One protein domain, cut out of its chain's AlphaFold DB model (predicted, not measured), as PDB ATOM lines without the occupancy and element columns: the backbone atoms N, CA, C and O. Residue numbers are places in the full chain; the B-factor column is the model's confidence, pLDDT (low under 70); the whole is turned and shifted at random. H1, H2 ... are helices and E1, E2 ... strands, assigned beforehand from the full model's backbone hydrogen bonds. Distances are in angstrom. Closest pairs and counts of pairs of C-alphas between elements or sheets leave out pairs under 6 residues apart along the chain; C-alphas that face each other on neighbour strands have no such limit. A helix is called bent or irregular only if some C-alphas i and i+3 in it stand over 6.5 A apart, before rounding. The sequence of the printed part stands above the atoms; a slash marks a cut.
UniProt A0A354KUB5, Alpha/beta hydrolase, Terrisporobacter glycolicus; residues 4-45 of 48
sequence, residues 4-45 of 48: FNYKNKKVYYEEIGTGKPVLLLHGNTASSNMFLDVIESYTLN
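What this domain is: This is residues 4 to 45 of the 48 residues of the protein "Alpha/beta hydrolase" of Terrisporobacter glycolicus (UniProt A0A354KUB5). A small two-stranded hairpin, E1 and E2, sticks out at one end with residues 5 to 11, and from it a long link with no named element, residues 13 to 31, runs away toward Thr 18, folds back on itself and leads into one irregular helix, H1, near the other end. The 42 printed residues hold E1, E2 and H1 in that order, with a sheet in the order E1 - E2, antiparallel. The class is mixed, helices and strands, though under half of the residues are in named elements. The whole is loose and flat, with a radius of gyration of the C-alphas of 11.9 A and spans of 34 by 21 by 11 A.

Where its parts are: Find C-alpha 4 at (7.723, -12.947, 24.745); there E1, residues 4 to 6, begins, and it is 6.5 A long from first to last C-alpha. Two residues later comes E2, residues 9 to 12, 9.5 A long, which ends at C-alpha 12 at (6.037, -7.963, 29.015). Residues 13 to 31, a stretch of 19 residues with no named element, follow; look for C-alpha 18, which belongs to this stretch, at (4.478, 3.270, 13.113). H1, residues 32 to 43, is 14.6 A long and ends at C-alpha 43 at (5.315, 7.564, 18.506). It is irregular: C-alphas 37 and 40 are 7.4 A apart.

How they stand to each other: Begin at the sheet, where E1 and E2 form a hairpin of antiparallel neighbour strands with 140 degrees between their directions. The C-alphas of Asn 5 and Lys 10 face each other at 4.8 A. Look next at the backbone: N 11 and O 4 are 2.8 A apart and N 6 and O 9 are 2.9 A apart, both within hydrogen-bond range. E1 and H1 are apart. In H1, 3 of 8 O i to N i+4 pairs are within hydrogen-bond range, beside 5 of 9 O i to N i+3 pairs.

The domain as a whole: The two C-alphas farthest apart are those of Asn 8 and Leu 44, 34.0 A. From Phe 4 to Asn 45, the first and last printed residues, the C-alphas are 24.6 A apart. The link from E1 to E2 is tight, and the link from E2 to H1, 19 residues, is long. The C-alphas of residues 13 to 31 lie 5 to 15 A from the mean of all C-alphas. The printed part has no cut. In the B-factor column you will find a mean pLDDT of the printed part of 96.5, and no printed residue is under 70.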
ATOM      1  N   PHE A   4       6.801 -11.988  25.344       95.75
ATOM      2  CA  PHE A   4       7.723 -12.947  24.745       95.75
ATOM      3  C   PHE A   4       8.379 -13.788  25.839       95.75
ATOM      4  O   PHE A   4       8.495 -13.366  26.990       95.75
ATOM      5  N   ASN A   5       8.788 -15.007  25.495       97.12
ATOM      6  CA  ASN A   5       9.488 -15.880  26.430       97.12
ATOM      7  C   ASN A   5      10.998 -15.697  26.274       97.12
ATOM      8  O   ASN A   5      11.542 -15.878  25.188       97.12
ATOM      9  N   TYR A   6      11.682 -15.404  27.376       96.50
ATOM     10  CA  TYR A   6      13.137 -15.354  27.445       96.50
ATOM     11  C   TYR A   6      13.618 -16.100  28.685       96.50
ATOM     12  O   TYR A   6      13.246 -15.755  29.804       96.50
ATOM     13  N   LYS A   7      14.436 -17.144  28.500       97.38
ATOM     14  CA  LYS A   7      14.957 -17.985  29.597       97.38
ATOM     15  C   LYS A   7      13.852 -18.467  30.556       97.38
ATOM     16  O   LYS A   7      13.974 -18.325  31.770       97.38
ATOM     17  N   ASN A   8      12.759 -18.993  29.999       97.12
ATOM     18  CA  ASN A   8      11.564 -19.449  30.728       97.12
ATOM     19  C   ASN A   8      10.845 -18.362  31.549       97.12
ATOM     20  O   ASN A   8      10.014 -18.676  32.398       97.12
ATOM     21  N   LYS A   9      11.132 -17.081  31.293       97.31
ATOM     22  CA  LYS A   9      10.425 -15.941  31.877       97.31
ATOM     23  C   LYS A   9       9.569 -15.278  30.809       97.31
ATOM     24  O   LYS A   9      10.033 -15.062  29.691       97.31
ATOM     25  N   LYS A  10       8.335 -14.928  31.168       97.38
ATOM     26  CA  LYS A  10       7.475 -14.073  30.347       97.38
ATOM     27  C   LYS A  10       7.916 -12.628  30.535       97.38
ATOM     28  O   LYS A  10       7.868 -12.118  31.651       97.38
ATOM     29  N   VAL A  11       8.355 -11.993  29.457       96.81
ATOM     30  CA  VAL A  11       8.754 -10.587  29.434       96.81
ATOM     31  C   VAL A  11       7.646  -9.798  28.755       96.81
ATOM     32  O   VAL A  11       7.285 -10.081  27.612       96.81
ATOM     33  N   TYR A  12       7.068  -8.866  29.506       97.00
ATOM     34  CA  TYR A  12       6.037  -7.963  29.015       97.00
ATOM     35  C   TYR A  12       6.636  -6.942  28.051       97.00
ATOM     36  O   TYR A  12       7.760  -6.487  28.263       97.00
ATOM     37  N   TYR A  13       5.877  -6.569  27.026       96.94
ATOM     38  CA  TYR A  13       6.185  -5.423  26.180       96.94
ATOM     39  C   TYR A  13       4.895  -4.776  25.681       96.94
ATOM     40  O   TYR A  13       3.819  -5.371  25.740       96.94
ATOM     41  N   GLU A  14       5.024  -3.564  25.163       96.00
ATOM     42  CA  GLU A  14       3.997  -2.885  24.381       96.00
ATOM     43  C   GLU A  14       4.624  -2.417  23.076       96.00
ATOM     44  O   GLU A  14       5.842  -2.291  22.989       96.00
ATOM     45  N   GLU A  15       3.785  -2.227  22.066       95.94
ATOM     46  CA  GLU A  15       4.196  -1.717  20.767       95.94
ATOM     47  C   GLU A  15       3.185  -0.654  20.337       95.94
ATOM     48  O   GLU A  15       1.979  -0.920  20.315       95.94
ATOM     49  N   ILE A  16       3.660   0.555  20.048       95.50
ATOM     50  CA  ILE A  16       2.829   1.719  19.737       95.50
ATOM     51  C   ILE A  16       3.448   2.499  18.573       95.50
ATOM     52  O   ILE A  16       4.660   2.684  18.474       95.50
ATOM     53  N   GLY A  17       2.591   3.018  17.697       95.38
ATOM     54  CA  GLY A  17       3.008   3.863  16.585       95.38
ATOM     55  C   GLY A  17       3.473   3.074  15.364       95.38
ATOM     56  O   GLY A  17       3.327   1.855  15.258       95.38
ATOM     57  N   THR A  18       3.999   3.808  14.390       94.12
ATOM     58  CA  THR A  18       4.478   3.270  13.113       94.12
ATOM     59  C   THR A  18       5.757   4.002  12.711       94.12
ATOM     60  O   THR A  18       5.990   5.123  13.152       94.12
ATOM     61  N   GLY A  19       6.613   3.377  11.901       95.75
ATOM     62  CA  GLY A  19       7.882   3.972  11.472       95.75
ATOM     63  C   GLY A  19       9.097   3.125  11.841       95.75
ATOM     64  O   GLY A  19       9.016   1.895  11.903       95.75
ATOM     65  N   LYS A  20      10.249   3.778  12.049       97.19
ATOM     66  CA  LYS A  20      11.501   3.080  12.379       97.19
ATOM     67  C   LYS A  20      11.396   2.465  13.788       97.19
ATOM     68  O   LYS A  20      11.049   3.199  14.709       97.19
ATOM     69  N   PRO A  21      11.715   1.169  13.974       97.88
ATOM     70  CA  PRO A  21      11.667   0.535  15.289       97.88
ATOM     71  C   PRO A  21      12.657   1.152  16.285       97.88
ATOM     72  O   PRO A  21      13.830   1.342  15.945       97.88
ATOM     73  N   VAL A  22      12.202   1.411  17.512       97.25
ATOM     74  CA  VAL A  22      13.024   1.856  18.649       97.25
ATOM     75  C   VAL A  22      12.639   1.046  19.881       97.25
ATOM     76  O   VAL A  22      11.474   0.990  20.232       97.25
ATOM     77  N   LEU A  23      13.619   0.448  20.561       97.25
ATOM     78  CA  LEU A  23      13.388  -0.309  21.791       97.25
ATOM     79  C   LEU A  23      13.733   0.545  23.014       97.25
ATOM     80  O   LEU A  23      14.898   0.897  23.210       97.25
ATOM     81  N   LEU A  24      12.740   0.838  23.853       96.81
ATOM     82  CA  LEU A  24      12.941   1.529  25.127       96.81
ATOM     83  C   LEU A  24      13.176   0.518  26.256       96.81
ATOM     84  O   LEU A  24      12.347  -0.351  26.519       96.81
ATOM     85  N   LEU A  25      14.317   0.638  26.938       97.00
ATOM     86  CA  LEU A  25      14.706  -0.225  28.055       97.00
ATOM     87  C   LEU A  25      14.761   0.591  29.346       97.00
ATOM     88  O   LEU A  25      15.475   1.588  29.428       97.00
ATOM     89  N   HIS A  26      14.015   0.159  30.361       96.62
ATOM     90  CA  HIS A  26      14.030   0.790  31.677       96.62
ATOM     91  C   HIS A  26      15.226   0.321  32.523       96.62
ATOM     92  O   HIS A  26      15.821  -0.732  32.278       96.62
ATOM     93  N   GLY A  27      15.566   1.095  33.556       96.31
ATOM     94  CA  GLY A  27      16.584   0.721  34.541       96.31
ATOM     95  C   GLY A  27      16.102  -0.326  35.555       96.31
ATOM     96  O   GLY A  27      14.939  -0.733  35.562       96.31
ATOM     97  N   ASN A  28      16.994  -0.744  36.456       97.00
ATOM     98  CA  ASN A  28      16.648  -1.661  37.547       97.00
ATOM     99  C   ASN A  28      15.517  -1.096  38.423       97.00
ATOM    100  O   ASN A  28      15.455   0.107  38.663       97.00
ATOM    101  N   THR A  29      14.644  -1.981  38.916       95.81
ATOM    102  CA  THR A  29      13.505  -1.655  39.805       95.81
ATOM    103  C   THR A  29      12.387  -0.810  39.158       95.81
ATOM    104  O   THR A  29      11.339  -0.630  39.770       95.81
ATOM    105  N   ALA A  30      12.560  -0.340  37.918       96.62
ATOM    106  CA  ALA A  30      11.536   0.364  37.144       96.62
ATOM    107  C   ALA A  30      10.689  -0.592  36.273       96.62
ATOM    108  O   ALA A  30      10.909  -1.805  36.255       96.62
ATOM    109  N   SER A  31       9.721  -0.033  35.543       96.19
ATOM    110  CA  SER A  31       8.927  -0.718  34.515       96.19
ATOM    111  C   SER A  31       8.767   0.171  33.278       96.19
ATOM    112  O   SER A  31       9.157   1.340  33.297       96.19
ATOM    113  N   SER A  32       8.149  -0.352  32.214       95.94
ATOM    114  CA  SER A  32       7.807   0.417  31.005       95.94
ATOM    115  C   SER A  32       6.979   1.676  31.292       95.94
ATOM    116  O   SER A  32       7.047   2.633  30.526       95.94
ATOM    117  N   ASN A  33       6.265   1.728  32.423       96.19
ATOM    118  CA  ASN A  33       5.446   2.879  32.812       96.19
ATOM    119  C   ASN A  33       6.259   4.167  32.999       96.19
ATOM    120  O   ASN A  33       5.695   5.251  32.922       96.19
ATOM    121  N   MET A  34       7.575   4.079  33.216       96.62
ATOM    122  CA  MET A  34       8.415   5.276  33.324       96.62
ATOM    123  C   MET A  34       8.469   6.104  32.030       96.62
ATOM    124  O   MET A  34       8.895   7.253  32.064       96.62
ATOM    125  N   PHE A  35       8.072   5.525  30.893       97.06
ATOM    126  CA  PHE A  35       8.083   6.205  29.601       97.06
ATOM    127  C   PHE A  35       6.756   6.890  29.259       97.06
ATOM    128  O   PHE A  35       6.698   7.554  28.229       97.06
ATOM    129  N   LEU A  36       5.710   6.769  30.087       95.88
ATOM    130  CA  LEU A  36       4.375   7.303  29.772       95.88
ATOM    131  C   LEU A  36       4.390   8.810  29.470       95.88
ATOM    132  O   LEU A  36       3.710   9.239  28.547       95.88
ATOM    133  N   ASP A  37       5.229   9.585  30.159       95.81
ATOM    134  CA  ASP A  37       5.314  11.040  29.959       95.81
ATOM    135  C   ASP A  37       6.019  11.444  28.651       95.81
ATOM    136  O   ASP A  37       5.908  12.586  28.209       95.81
ATOM    137  N   VAL A  38       6.773  10.532  28.025       95.62
ATOM    138  CA  VAL A  38       7.548  10.811  26.801       95.62
ATOM    139  C   VAL A  38       7.084  10.004  25.590       95.62
ATOM    140  O   VAL A  38       7.457  10.337  24.464       95.62
ATOM    141  N   ILE A  39       6.274   8.961  25.792       96.25
ATOM    142  CA  ILE A  39       5.932   7.981  24.755       96.25
ATOM    143  C   ILE A  39       5.244   8.632  23.553       96.25
ATOM    144  O   ILE A  39       5.582   8.317  22.415       96.25
ATOM    145  N   GLU A  40       4.361   9.605  23.794       95.81
ATOM    146  CA  GLU A  40       3.629  10.313  22.740       95.81
ATOM    147  C   GLU A  40       4.561  11.053  21.776       95.81
ATOM    148  O   GLU A  40       4.322  11.075  20.574       95.81
ATOM    149  N   SER A  41       5.668  11.613  22.272       96.25
ATOM    150  CA  SER A  41       6.629  12.321  21.415       96.25
ATOM    151  C   SER A  41       7.414  11.365  20.514       96.25
ATOM    152  O   SER A  41       7.762  11.716  19.385       96.25
ATOM    153  N   TYR A  42       7.691  10.146  20.986       96.69
ATOM    154  CA  TYR A  42       8.401   9.140  20.197       96.69
ATOM    155  C   TYR A  42       7.505   8.531  19.113       96.69
ATOM    156  O   TYR A  42       7.951   8.362  17.975       96.69
ATOM    157  N   THR A  43       6.241   8.245  19.429       97.00
ATOM    158  CA  THR A  43       5.315   7.564  18.506       97.00
ATOM    159  C   THR A  43       4.918   8.412  17.293       97.00
ATOM    160  O   THR A  43       4.375   7.872  16.330       97.00
ATOM    161  N   LEU A  44       5.259   9.711  17.280       96.44
ATOM    162  CA  LEU A  44       5.138  10.585  16.106       96.44
ATOM    163  C   LEU A  44       6.022  10.143  14.930       96.44
ATOM    164  O   LEU A  44       5.656  10.362  13.779       96.44
ATOM    165  N   ASN A  45       7.193   9.559  15.207       96.31
ATOM    166  CA  ASN A  45       8.197   9.232  14.183       96.31
ATOM    167  C   ASN A  45       8.683   7.777  14.240       96.31
ATOM    168  O   ASN A  45       9.318   7.291  13.296       96.31
TER     169      ASN A  45